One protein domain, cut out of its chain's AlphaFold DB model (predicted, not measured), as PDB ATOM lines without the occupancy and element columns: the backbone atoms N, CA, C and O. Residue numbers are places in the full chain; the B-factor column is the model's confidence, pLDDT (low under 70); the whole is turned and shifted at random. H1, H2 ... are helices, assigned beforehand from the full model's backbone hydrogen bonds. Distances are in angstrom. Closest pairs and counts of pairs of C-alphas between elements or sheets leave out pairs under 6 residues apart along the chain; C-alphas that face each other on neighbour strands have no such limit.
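This is residues 80 to 143 of the 199 residues of an uncharacterized protein of Psychrosphaera saromensis (UniProt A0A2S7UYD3). What does the model look like at first sight? Along the printed part from its first residue, a small helical hairpin of H1 and H2 comes first, then a long winding stretch with no named element, residues 110 to 128, and last a lone helix, H3, at the far end. Residues 122 to 143, with H3 among them, stick out as an arm. What is it made of? The printed part has 64 residues with three named helices in the order H1, H2, H3 and no named strand; its class is all helix. How is it spread out? It is extended, with a radius of gyration of the C-alphas of 19.2 A, and the C-alphas span 60 by 25 by 14 A, the arm with H3 making much of the length.

Where does the first helix run? H1 holds residues 85 to 97, from C-alpha 85 at (252.337, 335.708, 387.755), and is 18.5 A long from first to last C-alpha. What follows it? H2 holds residues 100 to 109 and is 14.2 A long, with C-alpha 100 at (253.123, 333.697, 407.887). Where is the last helix? H3 holds residues 129 to 143, is 21.3 A long, and ends with C-alpha 143 at (229.820, 380.825, 403.751).

How do H1 and H2 stand to each other? They touch, and H1 does so with residues 91 to 95 alone; the closest C-alphas, those of Leu 94 and Leu 103, are 6.2 A apart. Their lines stand at a shallow tilt of 20 degrees and they run opposite ways, a helical hairpin. Where is H3 in relation to them? H3 touches no helix: it is apart from H1 and apart from H2, with no C-alpha within 8 A of either. How regular are the helices' backbones? In H1, H2 and H3 every O i to N i+4 pair is within hydrogen-bond range.

How large is the whole? The two C-alphas farthest apart are those of Thr 97 and Leu 143, at 60.2 A. Are there cuts or long links? The printed part has no cut; the link from H1 to H2, 2 residues, is tight, and the link from H2 to H3, 19 residues, is long. What stands free? Residues 96 to 101 and residues 122 to 143, of which 129 to 143 belong to H3, stand free. Where is confidence low? The mean pLDDT of the printed part is 71.7, and residues 80 to 83 and 112 to 131 are under 70.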
ATOM      1  N   ILE A  80     243.557 347.100 386.860       62.78
ATOM      2  CA  ILE A  80     244.285 348.312 386.438       62.78
ATOM      3  C   ILE A  80     245.670 347.934 385.908       62.78
ATOM      4  O   ILE A  80     246.148 348.509 384.931       62.78
ATOM      5  N   GLU A  81     246.289 346.928 386.522       63.03
ATOM      6  CA  GLU A  81     247.630 346.471 386.190       63.03
ATOM      7  C   GLU A  81     247.627 344.992 385.810       63.03
ATOM      8  O   GLU A  81     246.750 344.213 386.192       63.03
ATOM      9  N   LYS A  82     248.615 344.600 385.000       65.88
ATOM     10  CA  LYS A  82     248.782 343.209 384.588       65.88
ATOM     11  C   LYS A  82     249.198 342.390 385.818       65.88
ATOM     12  O   LYS A  82     250.191 342.759 386.444       65.88
ATOM     13  N   PRO A  83     248.500 341.290 386.149       66.00
ATOM     14  CA  PRO A  83     248.890 340.455 387.278       66.00
ATOM     15  C   PRO A  83     250.308 339.913 387.058       66.00
ATOM     16  O   PRO A  83     250.646 339.441 385.964       66.00
ATOM     17  N   ASN A  84     251.148 340.032 388.086       73.75
ATOM     18  CA  ASN A  84     252.509 339.520 388.064       73.75
ATOM     19  C   ASN A  84     252.513 338.049 388.501       73.75
ATOM     20  O   ASN A  84     252.656 337.730 389.680       73.75
ATOM     21  N   ASN A  85     252.394 337.153 387.522       78.81
ATOM     22  CA  ASN A  85     252.337 335.708 387.755       78.81
ATOM     23  C   ASN A  85     253.555 335.156 388.520       78.81
ATOM     24  O   ASN A  85     253.430 334.152 389.218       78.81
ATOM     25  N   GLU A  86     254.733 335.776 388.391       80.62
ATOM     26  CA  GLU A  86     255.947 335.335 389.098       80.62
ATOM     27  C   GLU A  86     255.841 335.613 390.601       80.62
ATOM     28  O   GLU A  86     256.214 334.786 391.432       80.62
ATOM     29  N   GLN A  87     255.258 336.759 390.947       77.44
ATOM     30  CA  GLN A  87     255.009 337.155 392.326       77.44
ATOM     31  C   GLN A  87     253.943 336.267 392.980       77.44
ATOM     32  O   GLN A  87     254.103 335.861 394.132       77.44
ATOM     33  N   ASP A  88     252.894 335.912 392.235       80.50
ATOM     34  CA  ASP A  88     251.846 335.001 392.705       80.50
ATOM     35  C   ASP A  88     252.374 333.575 392.914       80.50
ATOM     36  O   ASP A  88     251.964 332.882 393.852       80.50
ATOM     37  N   LEU A  89     253.308 333.119 392.074       84.62
ATOM     38  CA  LEU A  89     253.970 331.828 392.258       84.62
ATOM     39  C   LEU A  89     254.801 331.820 393.548       84.62
ATOM     40  O   LEU A  89     254.665 330.898 394.354       84.62
ATOM     41  N   LEU A  90     255.594 332.872 393.772       82.81
ATOM     42  CA  LEU A  90     256.411 333.017 394.976       82.81
ATOM     43  C   LEU A  90     255.542 333.101 396.240       82.81
ATOM     44  O   LEU A  90     255.823 332.433 397.235       82.81
ATOM     45  N   LEU A  91     254.439 333.855 396.186       83.19
ATOM     46  CA  LEU A  91     253.463 333.921 397.272       83.19
ATOM     47  C   LEU A  91     252.903 332.528 397.592       83.19
ATOM     48  O   LEU A  91     252.852 332.142 398.756       83.19
ATOM     49  N   ASN A  92     252.534 331.745 396.576       82.88
ATOM     50  CA  ASN A  92     252.033 330.382 396.769       82.88
ATOM     51  C   ASN A  92     253.079 329.438 397.384       82.88
ATOM     52  O   ASN A  92     252.720 328.570 398.182       82.88
ATOM     53  N   GLU A  93     254.363 329.592 397.058       84.81
ATOM     54  CA  GLU A  93     255.441 328.846 397.723       84.81
ATOM     55  C   GLU A  93     255.612 329.261 399.192       84.81
ATOM     56  O   GLU A  93     255.738 328.405 400.074       84.81
ATOM     57  N   LEU A  94     255.523 330.558 399.490       82.00
ATOM     58  CA  LEU A  94     255.529 331.087 400.859       82.00
ATOM     59  C   LEU A  94     254.327 330.595 401.686       82.00
ATOM     60  O   LEU A  94     254.486 330.231 402.851       82.00
ATOM     61  N   VAL A  95     253.140 330.499 401.078       83.38
ATOM     62  CA  VAL A  95     251.958 329.895 401.716       83.38
ATOM     63  C   VAL A  95     252.203 328.415 402.015       83.38
ATOM     64  O   VAL A  95     251.935 327.963 403.128       83.38
ATOM     65  N   LYS A  96     252.737 327.654 401.049       85.44
ATOM     66  CA  LYS A  96     253.011 326.213 401.206       85.44
ATOM     67  C   LYS A  96     254.055 325.915 402.281       85.44
ATOM     68  O   LYS A  96     253.959 324.890 402.948       85.44
ATOM     69  N   THR A  97     255.038 326.796 402.446       84.50
ATOM     70  CA  THR A  97     256.101 326.658 403.455       84.50
ATOM     71  C   THR A  97     255.675 327.111 404.855       84.50
ATOM     72  O   THR A  97     256.396 326.857 405.815       84.50
ATOM     73  N   GLY A  98     254.493 327.724 405.008       79.94
ATOM     74  CA  GLY A  98     253.891 328.035 406.310       79.94
ATOM     75  C   GLY A  98     254.455 329.271 407.024       79.94
ATOM     76  O   GLY A  98     254.049 329.560 408.151       79.94
ATOM     77  N   ASN A  99     255.342 330.037 406.383       78.69
ATOM     78  CA  ASN A  99     255.945 331.239 406.968       78.69
ATOM     79  C   ASN A  99     255.017 332.457 406.854       78.69
ATOM     80  O   ASN A  99     255.110 333.265 405.928       78.69
ATOM     81  N   ARG A 100     254.119 332.609 407.837       78.75
ATOM     82  CA  ARG A 100     253.123 333.697 407.887       78.75
ATOM     83  C   ARG A 100     253.729 335.099 407.969       78.75
ATOM     84  O   ARG A 100     253.206 336.018 407.356       78.75
ATOM     85  N   GLU A 101     254.818 335.271 408.706       80.19
ATOM     86  CA  GLU A 101     255.457 336.583 408.895       80.19
ATOM     87  C   GLU A 101     256.078 337.092 407.592       80.19
ATOM     88  O   GLU A 101     255.876 338.242 407.200       80.19
ATOM     89  N   SER A 102     256.763 336.202 406.872       80.31
ATOM     90  CA  SER A 102     257.331 336.488 405.556       80.31
ATOM     91  C   SER A 102     256.246 336.748 404.513       80.31
ATOM     92  O   SER A 102     256.428 337.615 403.665       80.31
ATOM     93  N   LEU A 103     255.103 336.060 404.601       80.00
ATOM     94  CA  LEU A 103     253.950 336.303 403.734       80.00
ATOM     95  C   LEU A 103     253.369 337.709 403.937       80.00
ATOM     96  O   LEU A 103     253.159 338.437 402.970       80.00
ATOM     97  N   THR A 104     253.150 338.110 405.191       82.25
ATOM     98  CA  THR A 104     252.640 339.447 405.524       82.25
ATOM     99  C   THR A 104     253.611 340.535 405.074       82.25
ATOM    100  O   THR A 104     253.196 341.532 404.486       82.25
ATOM    101  N   LEU A 105     254.913 340.345 405.302       83.44
ATOM    102  CA  LEU A 105     255.932 341.282 404.835       83.44
ATOM    103  C   LEU A 105     255.948 341.381 403.302       83.44
ATOM    104  O   LEU A 105     256.000 342.482 402.762       83.44
ATOM    105  N   PHE A 106     255.859 340.249 402.607       83.50
ATOM    106  CA  PHE A 106     255.854 340.197 401.150       83.50
ATOM    107  C   PHE A 106     254.637 340.905 400.541       83.50
ATOM    108  O   PHE A 106     254.793 341.685 399.607       83.50
ATOM    109  N   LEU A 107     253.446 340.701 401.112       82.31
ATOM    110  CA  LEU A 107     252.223 341.391 400.691       82.31
ATOM    111  C   LEU A 107     252.294 342.909 400.923       82.31
ATOM    112  O   LEU A 107     251.778 343.674 400.115       82.31
ATOM    113  N   ASN A 108     252.958 343.349 401.996       81.69
ATOM    114  CA  ASN A 108     253.148 344.774 402.281       81.69
ATOM    115  C   ASN A 108     254.195 345.432 401.370       81.69
ATOM    116  O   ASN A 108     254.048 346.596 401.007       81.69
ATOM    117  N   LEU A 109     255.261 344.710 401.018       82.81
ATOM    118  CA  LEU A 109     256.310 345.201 400.117       82.81
ATOM    119  C   LEU A 109     255.861 345.215 398.655       82.81
ATOM    120  O   LEU A 109     256.304 346.061 397.880       82.81
ATOM    121  N   HIS A 110     254.988 344.281 398.287       77.12
ATOM    122  CA  HIS A 110     254.492 344.123 396.930       77.12
ATOM    123  C   HIS A 110     252.961 344.020 396.938       77.12
ATOM    124  O   HIS A 110     252.415 342.921 396.780       77.12
ATOM    125  N   PRO A 111     252.256 345.150 397.134       71.44
ATOM    126  CA  PRO A 111     250.800 345.159 397.116       71.44
ATOM    127  C   PRO A 111     250.286 344.645 395.767       71.44
ATOM    128  O   PRO A 111     250.842 344.959 394.714       71.44
ATOM    129  N   GLN A 112     249.232 343.827 395.801       66.31
ATOM    130  CA  GLN A 112     248.593 343.337 394.582       66.31
ATOM    131  C   GLN A 112     247.973 344.495 393.794       66.31
ATOM    132  O   GLN A 112     247.538 345.495 394.367       66.31
ATOM    133  N   ALA A 113     247.921 344.325 392.471       64.12
ATOM    134  CA  ALA A 113     247.324 345.283 391.552       64.12
ATOM    135  C   ALA A 113     245.918 345.688 392.013       64.12
ATOM    136  O   ALA A 113     245.076 344.834 392.303       64.12
ATOM    137  N   PHE A 114     245.652 346.993 392.031       58.94
ATOM    138  CA  PHE A 114     244.338 347.508 392.386       58.94
ATOM    139  C   PHE A 114     243.283 346.973 391.412       58.94
ATOM    140  O   PHE A 114     243.361 347.141 390.189       58.94
ATOM    141  N   ILE A 115     242.282 346.311 391.979       60.03
ATOM    142  CA  ILE A 115     241.104 345.865 391.256       60.03
ATOM    143  C   ILE A 115     240.162 347.065 391.199       60.03
ATOM    144  O   ILE A 115     239.611 347.454 392.225       60.03
ATOM    145  N   THR A 116     239.969 347.654 390.018       53.97
ATOM    146  CA  THR A 116     238.851 348.587 389.842       53.97
ATOM    147  C   THR A 116     237.572 347.781 389.772       53.97
ATOM    148  O   THR A 116     237.355 347.002 388.834       53.97
ATOM    149  N   THR A 117     236.693 347.992 390.741       53.50
ATOM    150  CA  THR A 117     235.276 347.784 390.477       53.50
ATOM    151  C   THR A 117     234.862 348.781 389.393       53.50
ATOM    152  O   THR A 117     235.460 349.846 389.249       53.50
ATOM    153  N   ASN A 118     233.887 348.440 388.550       51.38
ATOM    154  CA  ASN A 118     233.506 349.300 387.418       51.38
ATOM    155  C   ASN A 118     232.998 350.701 387.846       51.38
ATOM    156  O   ASN A 118     232.849 351.567 386.984       51.38
ATOM    157  N   ASP A 119     232.809 350.943 389.148       52.25
ATOM    158  CA  ASP A 119     232.526 352.257 389.736       52.25
ATOM    159  C   ASP A 119     233.780 353.137 389.919       52.25
ATOM    160  O   ASP A 119     233.674 354.361 389.914       52.25
ATOM    161  N   ASP A 120     234.982 352.554 389.969       50.44
ATOM    162  CA  ASP A 120     236.244 353.264 390.237       50.44
ATOM    163  C   ASP A 120     236.839 353.967 388.996       50.44
ATOM    164  O   ASP A 120     237.764 354.770 389.103       50.44
ATOM    165  N   ILE A 121     236.332 353.691 387.786       52.28
ATOM    166  CA  ILE A 121     236.894 354.244 386.532       52.28
ATOM    167  C   ILE A 121     236.343 355.653 386.222       52.28
ATOM    168  O   ILE A 121     236.891 356.362 385.376       52.28
ATOM    169  N   LYS A 122     235.282 356.102 386.909       48.94
ATOM    170  CA  LYS A 122     234.702 357.448 386.711       48.94
ATOM    171  C   LYS A 122     234.944 358.426 387.856       48.94
ATOM    172  O   LYS A 122     234.715 359.619 387.671       48.94
ATOM    173  N   THR A 123     235.433 357.964 388.996       45.91
ATOM    174  CA  THR A 123     235.700 358.798 390.167       45.91
ATOM    175  C   THR A 123     237.189 358.762 390.468       45.91
ATOM    176  O   THR A 123     237.721 357.844 391.082       45.91
ATOM    177  N   THR A 124     237.900 359.793 390.016       46.16
ATOM    178  CA  THR A 124     239.232 360.105 390.538       46.16
ATOM    179  C   THR A 124     239.133 360.263 392.054       46.16
ATOM    180  O   THR A 124     238.647 361.284 392.537       46.16
ATOM    181  N   GLY A 125     239.586 359.249 392.788       49.00
ATOM    182  CA  GLY A 125     239.619 359.241 394.243       49.00
ATOM    183  C   GLY A 125     238.359 358.635 394.841       49.00
ATOM    184  O   GLY A 125     237.321 359.284 394.928       49.00
ATOM    185  N   ASN A 126     238.482 357.401 395.323       51.75
ATOM    186  CA  ASN A 126     237.521 356.778 396.223       51.75
ATOM    187  C   ASN A 126     237.637 357.470 397.600       51.75
ATOM    188  O   ASN A 126     238.169 356.925 398.565       51.75
ATOM    189  N   LEU A 127     237.260 358.753 397.658       58.34
ATOM    190  CA  LEU A 127     237.064 359.453 398.917       58.34
ATOM    191  C   LEU A 127     235.737 358.944 399.487       58.34
ATOM    192  O   LEU A 127     234.722 359.001 398.786       58.34
ATOM    193  N   PRO A 128     235.712 358.467 400.743       65.31
ATOM    194  CA  PRO A 128     234.475 358.053 401.385       65.31
ATOM    195  C   PRO A 128     233.436 359.166 401.261       65.31
ATOM    196  O   PRO A 128     233.756 360.337 401.472       65.31
ATOM    197  N   GLN A 129     232.179 358.824 400.975       64.88
ATOM    198  CA  GLN A 129     231.110 359.815 400.793       64.88
ATOM    199  C   GLN A 129     230.938 360.750 402.004       64.88
ATOM    200  O   GLN A 129     230.551 361.908 401.873       64.88
ATOM    201  N   GLN A 130     231.335 360.279 403.186       65.88
ATOM    202  CA  GLN A 130     231.405 361.069 404.411       65.88
ATOM    203  C   GLN A 130     232.403 362.238 404.325       65.88
ATOM    204  O   GLN A 130     232.139 363.297 404.882       65.88
ATOM    205  N   VAL A 131     233.516 362.098 403.597       68.94
ATOM    206  CA  VAL A 131     234.488 363.183 403.379       68.94
ATOM    207  C   VAL A 131     233.877 364.290 402.522       68.94
ATOM    208  O   VAL A 131     234.043 365.462 402.849       68.94
ATOM    209  N   TYR A 132     233.107 363.937 401.488       71.75
ATOM    210  CA  TYR A 132     232.362 364.917 400.691       71.75
ATOM    211  C   TYR A 132     231.301 365.643 401.523       71.75
ATOM    212  O   TYR A 132     231.218 366.867 401.462       71.75
ATOM    213  N   ASN A 133     230.564 364.915 402.366       74.19
ATOM    214  CA  ASN A 133     229.571 365.519 403.257       74.19
ATOM    215  C   ASN A 133     230.221 366.485 404.266       74.19
ATOM    216  O   ASN A 133     229.704 367.572 404.503       74.19
ATOM    217  N   ASN A 134     231.381 366.126 404.822       75.12
ATOM    218  CA  ASN A 134     232.118 366.997 405.740       75.12
ATOM    219  C   ASN A 134     232.704 368.232 405.034       75.12
ATOM    220  O   ASN A 134     232.729 369.320 405.610       75.12
ATOM    221  N   LEU A 135     233.163 368.088 403.787       78.88
ATOM    222  CA  LEU A 135     233.625 369.210 402.963       78.88
ATOM    223  C   LEU A 135     232.492 370.195 402.660       78.88
ATOM    224  O   LEU A 135     232.714 371.400 402.752       78.88
ATOM    225  N   ASP A 136     231.296 369.694 402.347       80.44
ATOM    226  CA  ASP A 136     230.113 370.522 402.093       80.44
ATOM    227  C   ASP A 136     229.680 371.281 403.360       80.44
ATOM    228  O   ASP A 136     229.552 372.504 403.338       80.44
ATOM    229  N   ILE A 137     229.606 370.603 404.513       79.38
ATOM    230  CA  ILE A 137     229.311 371.252 405.805       79.38
ATOM    231  C   ILE A 137     230.339 372.351 406.122       79.38
ATOM    232  O   ILE A 137     229.965 373.447 406.542       79.38
ATOM    233  N   ASN A 138     231.629 372.101 405.881       76.75
ATOM    234  CA  ASN A 138     232.681 373.097 406.099       76.75
ATOM    235  C   ASN A 138     232.591 374.280 405.123       76.75
ATOM    236  O   ASN A 138     232.837 375.423 405.519       76.75
ATOM    237  N   GLN A 139     232.223 374.040 403.861       78.62
ATOM    238  CA  GLN A 139     231.975 375.117 402.902       78.62
ATOM    239  C   GLN A 139     230.772 375.966 403.313       78.62
ATOM    240  O   GLN A 139     230.864 377.195 403.294       78.62
ATOM    241  N   GLN A 140     229.681 375.334 403.740       79.50
ATOM    242  CA  GLN A 140     228.499 376.031 404.239       79.50
ATOM    243  C   GLN A 140     228.834 376.848 405.490       79.50
ATOM    244  O   GLN A 140     228.500 378.028 405.549       79.50
ATOM    245  N   ALA A 141     229.563 376.279 406.453       79.81
ATOM    246  CA  ALA A 141     230.002 376.993 407.651       79.81
ATOM    247  C   ALA A 141     230.868 378.219 407.315       79.81
ATOM    248  O   ALA A 141     230.659 379.294 407.879       79.81
ATOM    249  N   LYS A 142     231.793 378.092 406.354       81.56
ATOM    250  CA  LYS A 142     232.595 379.222 405.867       81.56
ATOM    251  C   LYS A 142     231.723 380.295 405.211       81.56
ATOM    252  O   LYS A 142     231.895 381.472 405.505       81.56
ATOM    253  N   LEU A 143     230.757 379.897 404.383       82.62
ATOM    254  CA  LEU A 143     229.820 380.825 403.751       82.62
ATOM    255  C   LEU A 143     228.976 381.573 404.792       82.62
ATOM    256  O   LEU A 143     228.816 382.785 404.686       82.62
TER     257      LEU A 143